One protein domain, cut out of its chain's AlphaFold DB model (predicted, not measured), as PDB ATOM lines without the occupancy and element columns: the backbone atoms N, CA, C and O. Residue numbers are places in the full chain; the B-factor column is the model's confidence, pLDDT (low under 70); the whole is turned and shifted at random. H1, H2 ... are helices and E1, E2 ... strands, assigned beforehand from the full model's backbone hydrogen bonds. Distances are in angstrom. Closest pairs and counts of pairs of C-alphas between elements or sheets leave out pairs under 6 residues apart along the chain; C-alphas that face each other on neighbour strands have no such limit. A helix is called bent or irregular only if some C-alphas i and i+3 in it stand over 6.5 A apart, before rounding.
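This is residues 168 to 251 of the 251 residues of an uncharacterized protein of Spiroplasma platyhelix PALS-1 (UniProt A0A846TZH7). A small sheet of three strands has H1 and the first part of the long helix H3 over one face, with H2 next to H1 and the other face bare. The rest of H3 runs past the sheet as an arm to residues 238 to 251, an unnamed tail that folds back. The 84 printed residues, of mixed class, run E1 H1 E2 E3 H2 H3; the mixed sheet has the order E1 E2 E3. The whole is loose, with a radius of gyration of the C-alphas of 15.5 A, and only just elongated, spanning 47 by 24 by 21 A.

E1, residues 169 to 171, is parallel to E2, residues 191 to 195, at 6 degrees, with N 170 and O 193 2.9 A apart. E2 and E3, residues 200 to 204, form an antiparallel hairpin at 162 degrees, with N 192 and O 203 2.9 A apart. H1, residues 177 to 186, is on the sheet at a height of 7.5 A; its closest C-alphas to E1 are Phe 180 and Phe 170, 6.2 A. E1, H1 and E2 make a strand-helix-strand unit, a helix between parallel neighbour strands, with a right-handed crossover. H2, residues 205 to 213, touches H1 at a steep tilt of 39 degrees, opposite ways; the closest C-alphas are Ile 184 and Thr 205, 7.0 A. H2 is only just irregular, with C-alphas 210 and 213 6.52 A apart. H3, residues 220 to 237, is on the same face as H1 at a height of 10.2 A, slantwise to E1 at 56 degrees on the local plane. H2 and H3 are apart. Every O i to N i+4 pair is within hydrogen-bond range in H1 and H3, and 4 of 5 in H2.

E1 begins at C-alpha 169, (7.176, -23.079, -50.861). H1 is 14.4 A long, E2 13.2 A, E3 13.8 A and H3 25.7 A, ending at C-alpha 237, (-22.936, -19.251, -53.671).

The C-alphas farthest apart, Glu 186 and Gly 246, are 47.5 A apart. The printed part has no cut, no link is long, and no printed residue is under 70 in pLDDT.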
ATOM      1  N   PRO A 168      11.029 -21.098 -49.089       98.25
ATOM      2  CA  PRO A 168      10.354 -22.373 -48.885       98.25
ATOM      3  C   PRO A 168       8.904 -22.249 -49.326       98.25
ATOM      4  O   PRO A 168       8.183 -21.366 -48.856       98.25
ATOM      5  N   THR A 169       8.496 -23.125 -50.236       97.50
ATOM      6  CA  THR A 169       7.176 -23.079 -50.861       97.50
ATOM      7  C   THR A 169       6.554 -24.462 -50.787       97.50
ATOM      8  O   THR A 169       7.149 -25.431 -51.253       97.50
ATOM      9  N   PHE A 170       5.366 -24.556 -50.198       97.31
ATOM     10  CA  PHE A 170       4.551 -25.764 -50.220       97.31
ATOM     11  C   PHE A 170       3.489 -25.629 -51.307       97.31
ATOM     12  O   PHE A 170       2.668 -24.721 -51.238       97.31
ATOM     13  N   ILE A 171       3.482 -26.534 -52.275       96.06
ATOM     14  CA  ILE A 171       2.468 -26.631 -53.330       96.06
ATOM     15  C   ILE A 171       1.615 -27.868 -53.050       96.06
ATOM     16  O   ILE A 171       2.161 -28.957 -52.845       96.06
ATOM     17  N   ILE A 172       0.291 -27.698 -53.006       90.25
ATOM     18  CA  ILE A 172      -0.651 -28.804 -52.793       90.25
ATOM     19  C   ILE A 172      -0.428 -29.916 -53.828       90.25
ATOM     20  O   ILE A 172      -0.101 -29.639 -54.977       90.25
ATOM     21  N   ASP A 173      -0.544 -31.171 -53.395       92.19
ATOM     22  CA  ASP A 173      -0.350 -32.390 -54.201       92.19
ATOM     23  C   ASP A 173       1.047 -32.598 -54.831       92.19
ATOM     24  O   ASP A 173       1.335 -33.682 -55.339       92.19
ATOM     25  N   GLU A 174       1.951 -31.619 -54.734       94.44
ATOM     26  CA  GLU A 174       3.325 -31.698 -55.248       94.44
ATOM     27  C   GLU A 174       4.376 -31.764 -54.131       94.44
ATOM     28  O   GLU A 174       5.380 -32.467 -54.244       94.44
ATOM     29  N   SER A 175       4.171 -31.019 -53.043       95.25
ATOM     30  CA  SER A 175       5.161 -30.858 -51.976       95.25
ATOM     31  C   SER A 175       4.993 -31.859 -50.839       95.25
ATOM     32  O   SER A 175       3.890 -32.173 -50.396       95.25
ATOM     33  N   ASN A 176       6.119 -32.302 -50.280       96.38
ATOM     34  CA  ASN A 176       6.138 -33.066 -49.040       96.38
ATOM     35  C   ASN A 176       6.209 -32.121 -47.828       96.38
ATOM     36  O   ASN A 176       7.094 -31.270 -47.749       96.38
ATOM     37  N   GLN A 177       5.301 -32.283 -46.857       95.00
ATOM     38  CA  GLN A 177       5.245 -31.407 -45.678       95.00
ATOM     39  C   GLN A 177       6.516 -31.474 -44.818       95.00
ATOM     40  O   GLN A 177       6.957 -30.448 -44.304       95.00
ATOM     41  N   THR A 178       7.108 -32.658 -44.652       95.00
ATOM     42  CA  THR A 178       8.325 -32.828 -43.848       95.00
ATOM     43  C   THR A 178       9.497 -32.098 -44.492       95.00
ATOM     44  O   THR A 178      10.198 -31.349 -43.815       95.00
ATOM     45  N   ASP A 179       9.671 -32.249 -45.807       96.69
ATOM     46  CA  ASP A 179      10.732 -31.557 -46.543       96.69
ATOM     47  C   ASP A 179      10.526 -30.043 -46.518       96.69
ATOM     48  O   ASP A 179      11.473 -29.293 -46.288       96.69
ATOM     49  N   PHE A 180       9.282 -29.586 -46.668       96.94
ATOM     50  CA  PHE A 180       8.930 -28.175 -46.536       96.94
ATOM     51  C   PHE A 180       9.290 -27.619 -45.151       96.94
ATOM     52  O   PHE A 180       9.898 -26.555 -45.053       96.94
ATOM     53  N   PHE A 181       8.992 -28.338 -44.065       96.12
ATOM     54  CA  PHE A 181       9.376 -27.903 -42.718       96.12
ATOM     55  C   PHE A 181      10.893 -27.862 -42.532       96.12
ATOM     56  O   PHE A 181      11.397 -26.897 -41.957       96.12
ATOM     57  N   ASN A 182      11.629 -28.837 -43.066       96.00
ATOM     58  CA  ASN A 182      13.093 -28.815 -43.039       96.00
ATOM     59  C   ASN A 182      13.646 -27.592 -43.789       96.00
ATOM     60  O   ASN A 182      14.472 -26.863 -43.244       96.00
ATOM     61  N   GLN A 183      13.112 -27.289 -44.978       97.00
ATOM     62  CA  GLN A 183      13.477 -26.083 -45.731       97.00
ATOM     63  C   GLN A 183      13.220 -24.802 -44.927       97.00
ATOM     64  O   GLN A 183      14.037 -23.886 -44.956       97.00
ATOM     65  N   ILE A 184      12.110 -24.722 -44.188       96.88
ATOM     66  CA  ILE A 184      11.808 -23.561 -43.341       96.88
ATOM     67  C   ILE A 184      12.817 -23.426 -42.200       96.88
ATOM     68  O   ILE A 184      13.246 -22.315 -41.892       96.88
ATOM     69  N   LEU A 185      13.202 -24.528 -41.556       95.25
ATOM     70  CA  LEU A 185      14.164 -24.498 -40.453       95.25
ATOM     71  C   LEU A 185      15.551 -24.024 -40.907       95.25
ATOM     72  O   LEU A 185      16.229 -23.339 -40.143       95.25
ATOM     73  N   GLU A 186      15.925 -24.319 -42.150       95.12
ATOM     74  CA  GLU A 186      17.239 -24.008 -42.724       95.12
ATOM     75  C   GLU A 186      17.280 -22.697 -43.529       95.12
ATOM     76  O   GLU A 186      18.362 -22.176 -43.799       95.12
ATOM     77  N   THR A 187      16.128 -22.142 -43.925       95.94
ATOM     78  CA  THR A 187      16.099 -20.953 -44.787       95.94
ATOM     79  C   THR A 187      16.508 -19.670 -44.062       95.94
ATOM     80  O   THR A 187      16.168 -19.442 -42.897       95.94
ATOM     81  N   ASN A 188      17.135 -18.773 -44.829       93.50
ATOM     82  CA  ASN A 188      17.321 -17.360 -44.491       93.50
ATOM     83  C   ASN A 188      16.255 -16.451 -45.133       93.50
ATOM     84  O   ASN A 188      16.317 -15.231 -44.988       93.50
ATOM     85  N   SER A 189      15.291 -17.020 -45.864       96.81
ATOM     86  CA  SER A 189      14.180 -16.264 -46.434       96.81
ATOM     87  C   SER A 189      13.357 -15.587 -45.334       96.81
ATOM     88  O   SER A 189      13.028 -16.242 -44.339       96.81
ATOM     89  N   PRO A 190      12.955 -14.312 -45.501       96.56
ATOM     90  CA  PRO A 190      12.060 -13.645 -44.558       96.56
ATOM     91  C   PRO A 190      10.622 -14.173 -44.629       96.56
ATOM     92  O   PRO A 190       9.839 -13.941 -43.703       96.56
ATOM     93  N   PHE A 191      10.284 -14.883 -45.707       97.69
ATOM     94  CA  PHE A 191       8.956 -15.425 -45.948       97.69
ATOM     95  C   PHE A 191       8.968 -16.923 -46.249       97.69
ATOM     96  O   PHE A 191       9.990 -17.496 -46.633       97.69
ATOM     97  N   VAL A 192       7.789 -17.519 -46.118       97.62
ATOM     98  CA  VAL A 192       7.430 -18.856 -46.593       97.62
ATOM     99  C   VAL A 192       6.123 -18.749 -47.368       97.62
ATOM    100  O   VAL A 192       5.271 -17.917 -47.034       97.62
ATOM    101  N   GLU A 193       5.946 -19.588 -48.379       97.69
ATOM    102  CA  GLU A 193       4.737 -19.609 -49.198       97.69
ATOM    103  C   GLU A 193       4.023 -20.953 -49.124       97.69
ATOM    104  O   GLU A 193       4.628 -22.018 -48.998       97.69
ATOM    105  N   VAL A 194       2.701 -20.887 -49.204       96.25
ATOM    106  CA  VAL A 194       1.829 -22.048 -49.293       96.25
ATOM    107  C   VAL A 194       0.848 -21.802 -50.435       96.25
ATOM    108  O   VAL A 194       0.173 -20.775 -50.454       96.25
ATOM    109  N   VAL A 195       0.784 -22.725 -51.388       95.50
ATOM    110  CA  VAL A 195       0.125 -22.566 -52.686       95.50
ATOM    111  C   VAL A 195      -0.882 -23.697 -52.885       95.50
ATOM    112  O   VAL A 195      -0.523 -24.876 -52.868       95.50
ATOM    113  N   GLY A 196      -2.148 -23.320 -53.035       91.94
ATOM    114  CA  GLY A 196      -3.242 -24.180 -53.474       91.94
ATOM    115  C   GLY A 196      -3.528 -24.004 -54.963       91.94
ATOM    116  O   GLY A 196      -2.772 -23.356 -55.687       91.94
ATOM    117  N   ASN A 197      -4.650 -24.552 -55.419       89.88
ATOM    118  CA  ASN A 197      -5.067 -24.453 -56.816       89.88
ATOM    119  C   ASN A 197      -5.601 -23.058 -57.165       89.88
ATOM    120  O   ASN A 197      -5.375 -22.567 -58.269       89.88
ATOM    121  N   HIS A 198      -6.293 -22.411 -56.224       88.69
ATOM    122  CA  HIS A 198      -6.978 -21.130 -56.444       88.69
ATOM    123  C   HIS A 198      -6.536 -20.030 -55.479       88.69
ATOM    124  O   HIS A 198      -6.930 -18.871 -55.619       88.69
ATOM    125  N   VAL A 199      -5.729 -20.385 -54.484       89.38
ATOM    126  CA  VAL A 199      -5.294 -19.496 -53.407       89.38
ATOM    127  C   VAL A 199      -3.817 -19.698 -53.114       89.38
ATOM    128  O   VAL A 199      -3.265 -20.777 -53.302       89.38
ATOM    129  N   PHE A 200      -3.174 -18.671 -52.578       94.56
ATOM    130  CA  PHE A 200      -1.864 -18.809 -51.958       94.56
ATOM    131  C   PHE A 200      -1.773 -17.895 -50.738       94.56
ATOM    132  O   PHE A 200      -2.531 -16.931 -50.602       94.56
ATOM    133  N   GLY A 201      -0.847 -18.212 -49.842       94.06
ATOM    134  CA  GLY A 201      -0.548 -17.424 -48.658       94.06
ATOM    135  C   GLY A 201       0.952 -17.259 -48.476       94.06
ATOM    136  O   GLY A 201       1.713 -18.211 -48.649       94.06
ATOM    137  N   THR A 202       1.354 -16.057 -48.079       95.44
ATOM    138  CA  THR A 202       2.746 -15.706 -47.793       95.44
ATOM    139  C   THR A 202       2.854 -15.285 -46.334       95.44
ATOM    140  O   THR A 202       2.147 -14.382 -45.877       95.44
ATOM    141  N   PHE A 203       3.736 -15.941 -45.587       94.88
ATOM    142  CA  PHE A 203       3.849 -15.800 -44.136       94.88
ATOM    143  C   PHE A 203       5.268 -15.424 -43.744       94.88
ATOM    144  O   PHE A 203       6.218 -15.855 -44.387       94.88
ATOM    145  N   GLN A 204       5.433 -14.650 -42.668       95.31
ATOM    146  CA  GLN A 204       6.767 -14.398 -42.116       95.31
ATOM    147  C   GLN A 204       7.369 -15.715 -41.625       95.31
ATOM    148  O   GLN A 204       6.732 -16.420 -40.839       95.31
ATOM    149  N   THR A 205       8.607 -16.010 -42.019       95.81
ATOM    150  CA  THR A 205       9.314 -17.238 -41.626       95.81
ATOM    151  C   THR A 205       9.350 -17.410 -40.112       95.81
ATOM    152  O   THR A 205       9.063 -18.491 -39.608       95.81
ATOM    153  N   GLU A 206       9.620 -16.334 -39.372       93.00
ATOM    154  CA  GLU A 206       9.670 -16.364 -37.904       93.00
ATOM    155  C   GLU A 206       8.314 -16.700 -37.274       93.00
ATOM    156  O   GLU A 206       8.243 -17.494 -36.337       93.00
ATOM    157  N   MET A 207       7.224 -16.145 -37.817       92.69
ATOM    158  CA  MET A 207       5.871 -16.485 -37.373       92.69
ATOM    159  C   MET A 207       5.562 -17.951 -37.677       92.69
ATOM    160  O   MET A 207       5.086 -18.672 -36.805       92.69
ATOM    161  N   PHE A 208       5.910 -18.425 -38.872       93.81
ATOM    162  CA  PHE A 208       5.653 -19.804 -39.269       93.81
ATOM    163  C   PHE A 208       6.435 -20.809 -38.408       93.81
ATOM    164  O   PHE A 208       5.865 -21.783 -37.916       93.81
ATOM    165  N   LYS A 209       7.722 -20.542 -38.145       93.31
ATOM    166  CA  LYS A 209       8.560 -21.337 -37.231       93.31
ATOM    167  C   LYS A 209       7.963 -21.391 -35.831       93.31
ATOM    168  O   LYS A 209       7.906 -22.456 -35.224       93.31
ATOM    169  N   LYS A 210       7.528 -20.244 -35.310       91.56
ATOM    170  CA  LYS A 210       7.029 -20.129 -33.942       91.56
ATOM    171  C   LYS A 210       5.654 -20.766 -33.768       91.56
ATOM    172  O   LYS A 210       5.480 -21.556 -32.841       91.56
ATOM    173  N   ASP A 211       4.712 -20.419 -34.637       91.00
ATOM    174  CA  ASP A 211       3.283 -20.639 -34.414       91.00
ATOM    175  C   ASP A 211       2.730 -21.820 -35.226       91.00
ATOM    176  O   ASP A 211       1.763 -22.443 -34.795       91.00
ATOM    177  N   VAL A 212       3.342 -22.162 -36.369       90.94
ATOM    178  CA  VAL A 212       2.859 -23.243 -37.245       90.94
ATOM    179  C   VAL A 212       3.648 -24.528 -37.037       90.94
ATOM    180  O   VAL A 212       3.048 -25.543 -36.716       90.94
ATOM    181  N   ILE A 213       4.980 -24.516 -37.148       88.38
ATOM    182  CA  ILE A 213       5.785 -25.749 -37.009       88.38
ATOM    183  C   ILE A 213       5.618 -26.383 -35.620       88.38
ATOM    184  O   ILE A 213       5.576 -27.604 -35.493       88.38
ATOM    185  N   ASN A 214       5.477 -25.559 -34.579       82.94
ATOM    186  CA  ASN A 214       5.315 -26.039 -33.205       82.94
ATOM    187  C   ASN A 214       3.863 -26.369 -32.828       82.94
ATOM    188  O   ASN A 214       3.618 -26.844 -31.716       82.94
ATOM    189  N   ALA A 215       2.888 -26.085 -33.696       87.38
ATOM    190  CA  ALA A 215       1.501 -26.394 -33.398       87.38
ATOM    191  C   ALA A 215       1.253 -27.906 -33.487       87.38
ATOM    192  O   ALA A 215       1.788 -28.628 -34.329       87.38
ATOM    193  N   LYS A 216       0.423 -28.400 -32.569       79.31
ATOM    194  CA  LYS A 216       0.076 -29.815 -32.517       79.31
ATOM    195  C   LYS A 216      -0.835 -30.168 -33.696       79.31
ATOM    196  O   LYS A 216      -1.786 -29.441 -33.966       79.31
ATOM    197  N   ASP A 217      -0.569 -31.305 -34.337       84.81
ATOM    198  CA  ASP A 217      -1.410 -31.889 -35.392       84.81
ATOM    199  C   ASP A 217      -1.557 -31.009 -36.656       84.81
ATOM    200  O   ASP A 217      -2.588 -31.031 -37.330       84.81
ATOM    201  N   VAL A 218      -0.522 -30.234 -37.002       89.12
ATOM    202  CA  VAL A 218      -0.518 -29.392 -38.210       89.12
ATOM    203  C   VAL A 218      -0.492 -30.245 -39.474       89.12
ATOM    204  O   VAL A 218       0.408 -31.059 -39.688       89.12
ATOM    205  N   ASN A 219      -1.462 -29.987 -40.350       93.31
ATOM    206  CA  ASN A 219      -1.515 -30.525 -41.699       93.31
ATOM    207  C   ASN A 219      -1.724 -29.369 -42.689       93.31
ATOM    208  O   ASN A 219      -2.822 -28.814 -42.799       93.31
ATOM    209  N   ILE A 220      -0.644 -28.989 -43.376       93.69
ATOM    210  CA  ILE A 220      -0.634 -27.893 -44.347       93.69
ATOM    211  C   ILE A 220      -1.512 -28.253 -45.543       93.69
ATOM    212  O   ILE A 220      -2.342 -27.438 -45.928       93.69
ATOM    213  N   SER A 221      -1.423 -29.486 -46.049       93.62
ATOM    214  CA  SER A 221      -2.237 -29.945 -47.182       93.62
ATOM    215  C   SER A 221      -3.733 -29.774 -46.914       93.62
ATOM    216  O   SER A 221      -4.421 -29.109 -47.682       93.62
ATOM    217  N   ASN A 222      -4.227 -30.271 -45.776       93.62
ATOM    218  CA  ASN A 222      -5.640 -30.147 -45.399       93.62
ATOM    219  C   ASN A 222      -6.061 -28.683 -45.206       93.62
ATOM    220  O   ASN A 222      -7.210 -28.319 -45.467       93.62
ATOM    221  N   THR A 223      -5.152 -27.843 -44.705       91.88
ATOM    222  CA  THR A 223      -5.421 -26.414 -44.495       91.88
ATOM    223  C   THR A 223      -5.601 -25.699 -45.832       91.88
ATOM    224  O   THR A 223      -6.578 -24.976 -46.009       91.88
ATOM    225  N   VAL A 224      -4.702 -25.945 -46.785       89.81
ATOM    226  CA  VAL A 224      -4.751 -25.363 -48.135       89.81
ATOM    227  C   VAL A 224      -5.949 -25.880 -48.912       89.81
ATOM    228  O   VAL A 224      -6.682 -25.086 -49.494       89.81
ATOM    229  N   GLU A 225      -6.210 -27.186 -48.848       93.31
ATOM    230  CA  GLU A 225      -7.392 -27.789 -49.458       93.31
ATOM    231  C   GLU A 225      -8.669 -27.129 -48.925       93.31
ATOM    232  O   GLU A 225      -9.568 -26.784 -49.688       93.31
ATOM    233  N   SER A 226      -8.735 -26.862 -47.617       92.31
ATOM    234  CA  SER A 226      -9.871 -26.155 -47.021       92.31
ATOM    235  C   SER A 226     -10.026 -24.728 -47.562       92.31
ATOM    236  O   SER A 226     -11.155 -24.264 -47.720       92.31
ATOM    237  N   TRP A 227      -8.932 -24.023 -47.862       91.19
ATOM    238  CA  TRP A 227      -8.994 -22.698 -48.484       91.19
ATOM    239  C   TRP A 227      -9.500 -22.762 -49.931       91.19
ATOM    240  O   TRP A 227     -10.377 -21.971 -50.287       91.19
ATOM    241  N   ASP A 228      -9.044 -23.733 -50.727       87.44
ATOM    242  CA  ASP A 228      -9.568 -23.980 -52.080       87.44
ATOM    243  C   ASP A 228     -11.069 -24.337 -52.041       87.44
ATOM    244  O   ASP A 228     -11.861 -23.834 -52.842       87.44
ATOM    245  N   GLN A 229     -11.515 -25.133 -51.061       89.88
ATOM    246  CA  GLN A 229     -12.944 -25.423 -50.883       89.88
ATOM    247  C   GLN A 229     -13.753 -24.168 -50.532       89.88
ATOM    248  O   GLN A 229     -14.860 -23.993 -51.036       89.88
ATOM    249  N   ILE A 230     -13.221 -23.264 -49.703       90.06
ATOM    250  CA  ILE A 230     -13.881 -21.982 -49.405       90.06
ATOM    251  C   ILE A 230     -13.998 -21.131 -50.673       90.06
ATOM    252  O   ILE A 230     -15.064 -20.563 -50.932       90.06
ATOM    253  N   TRP A 231     -12.941 -21.061 -51.484       88.56
ATOM    254  CA  TRP A 231     -12.981 -20.383 -52.780       88.56
ATOM    255  C   TRP A 231     -14.070 -20.979 -53.685       88.56
ATOM    256  O   TRP A 231     -14.887 -20.242 -54.245       88.56
ATOM    257  N   LYS A 232     -14.164 -22.310 -53.747       87.38
ATOM    258  CA  LYS A 232     -15.174 -23.009 -54.545       87.38
ATOM    259  C   LYS A 232     -16.592 -22.722 -54.052       87.38
ATOM    260  O   LYS A 232     -17.427 -22.276 -54.833       87.38
ATOM    261  N   TYR A 233     -16.870 -22.932 -52.767       89.25
ATOM    262  CA  TYR A 233     -18.214 -22.746 -52.212       89.25
ATOM    263  C   TYR A 233     -18.668 -21.292 -52.246       89.25
ATOM    264  O   TYR A 233     -19.841 -21.023 -52.492       89.25
ATOM    265  N   SER A 234     -17.754 -20.345 -52.019       87.62
ATOM    266  CA  SER A 234     -18.083 -18.929 -52.183       87.62
ATOM    267  C   SER A 234     -18.439 -18.622 -53.636       87.62
ATOM    268  O   SER A 234     -19.468 -17.998 -53.871       87.62
ATOM    269  N   SER A 235     -17.680 -19.132 -54.608       86.69
ATOM    270  CA  SER A 235     -17.995 -18.980 -56.033       86.69
ATOM    271  C   SER A 235     -19.365 -19.572 -56.385       86.69
ATOM    272  O   SER A 235     -20.189 -18.880 -56.980       86.69
ATOM    273  N   GLU A 236     -19.661 -20.794 -55.936       89.44
ATOM    274  CA  GLU A 236     -20.959 -21.450 -56.151       89.44
ATOM    275  C   GLU A 236     -22.124 -20.664 -55.529       89.44
ATOM    276  O   GLU A 236     -23.174 -20.522 -56.157       89.44
ATOM    277  N   LEU A 237     -21.936 -20.094 -54.333       88.81
ATOM    278  CA  LEU A 237     -22.936 -19.251 -53.671       88.81
ATOM    279  C   LEU A 237     -23.256 -17.981 -54.475       88.81
ATOM    280  O   LEU A 237     -24.408 -17.552 -54.504       88.81
ATOM    281  N   TYR A 238     -22.259 -17.402 -55.151       86.25
ATOM    282  CA  TYR A 238     -22.444 -16.273 -56.067       86.25
ATOM    283  C   TYR A 238     -22.932 -16.696 -57.465       86.25
ATOM    284  O   TYR A 238     -23.093 -15.844 -58.337       86.25
ATOM    285  N   GLY A 239     -23.193 -17.988 -57.693       89.25
ATOM    286  CA  GLY A 239     -23.606 -18.513 -58.997       89.25
ATOM    287  C   GLY A 239     -22.483 -18.526 -60.040       89.25
ATOM    288  O   GLY A 239     -22.766 -18.564 -61.236       89.25
ATOM    289  N   LEU A 240     -21.222 -18.487 -59.600       88.00
ATOM    290  CA  LEU A 240     -20.035 -18.444 -60.450       88.00
ATOM    291  C   LEU A 240     -19.406 -19.837 -60.596       88.00
ATOM    292  O   LEU A 240     -19.281 -20.590 -59.629       88.00
ATOM    293  N   ASN A 241     -18.964 -20.173 -61.808       89.25
ATOM    294  CA  ASN A 241     -18.259 -21.417 -62.110       89.25
ATOM    295  C   ASN A 241     -17.244 -21.234 -63.247       89.25
ATOM    296  O   ASN A 241     -17.532 -20.589 -64.257       89.25
ATOM    297  N   GLU A 242     -16.070 -21.855 -63.136       84.06
ATOM    298  CA  GLU A 242     -15.017 -21.768 -64.159       84.06
ATOM    299  C   GLU A 242     -15.437 -22.378 -65.504       84.06
ATOM    300  O   GLU A 242     -14.897 -22.015 -66.545       84.06
ATOM    301  N   LYS A 243     -16.398 -23.304 -65.528       87.50
ATOM    302  CA  LYS A 243     -16.860 -23.972 -66.756       87.50
ATOM    303  C   LYS A 243     -17.997 -23.232 -67.454       87.50
ATOM    304  O   LYS A 243     -18.374 -23.612 -68.561       87.50
ATOM    305  N   TYR A 244     -18.583 -22.228 -66.811       88.31
ATOM    306  CA  TYR A 244     -19.689 -21.457 -67.373       88.31
ATOM    307  C   TYR A 244     -19.175 -20.297 -68.229       88.31
ATOM    308  O   TYR A 244     -17.975 -20.065 -68.333       88.31
ATOM    309  N   SER A 245     -20.086 -19.588 -68.891       84.56
ATOM    310  CA  SER A 245     -19.788 -18.422 -69.724       84.56
ATOM    311  C   SER A 245     -20.638 -17.218 -69.304       84.56
ATOM    312  O   SER A 245     -21.616 -17.351 -68.563       84.56
ATOM    313  N   GLY A 246     -20.259 -16.024 -69.767       84.19
ATOM    314  CA  GLY A 246     -20.975 -14.785 -69.455       84.19
ATOM    315  C   GLY A 246     -20.953 -14.451 -67.961       84.19
ATOM    316  O   GLY A 246     -19.940 -14.637 -67.296       84.19
ATOM    317  N   VAL A 247     -22.086 -13.982 -67.432       83.88
ATOM    318  CA  VAL A 247     -22.232 -13.510 -66.036       83.88
ATOM    319  C   VAL A 247     -22.044 -14.594 -64.968       83.88
ATOM    320  O   VAL A 247     -21.953 -14.276 -63.791       83.88
ATOM    321  N   ALA A 248     -22.003 -15.867 -65.365       85.62
ATOM    322  CA  ALA A 248     -21.799 -16.993 -64.457       85.62
ATOM    323  C   ALA A 248     -20.369 -17.563 -64.528       85.62
ATOM    324  O   ALA A 248     -20.061 -18.540 -63.847       85.62
ATOM    325  N   LYS A 249     -19.488 -16.993 -65.364       85.06
ATOM    326  CA  LYS A 249     -18.082 -17.404 -65.457       85.06
ATOM    327  C   LYS A 249     -17.330 -16.925 -64.214       85.06
ATOM    328  O   LYS A 249     -17.260 -15.727 -63.962       85.06
ATOM    329  N   LYS A 250     -16.713 -17.861 -63.491       84.81
ATOM    330  CA  LYS A 250     -15.645 -17.548 -62.536       84.81
ATOM    331  C   LYS A 250     -14.347 -17.354 -63.315       84.81
ATOM    332  O   LYS A 250     -13.975 -18.250 -64.079       84.81
ATOM    333  N   VAL A 251     -13.725 -16.189 -63.154       74.69
ATOM    334  CA  VAL A 251     -12.397 -15.868 -63.698       74.69
ATOM    335  C   VAL A 251     -11.323 -16.276 -62.701       74.69
ATOM    336  O   VAL A 251     -11.555 -16.107 -61.477       74.69
TER     337      VAL A 251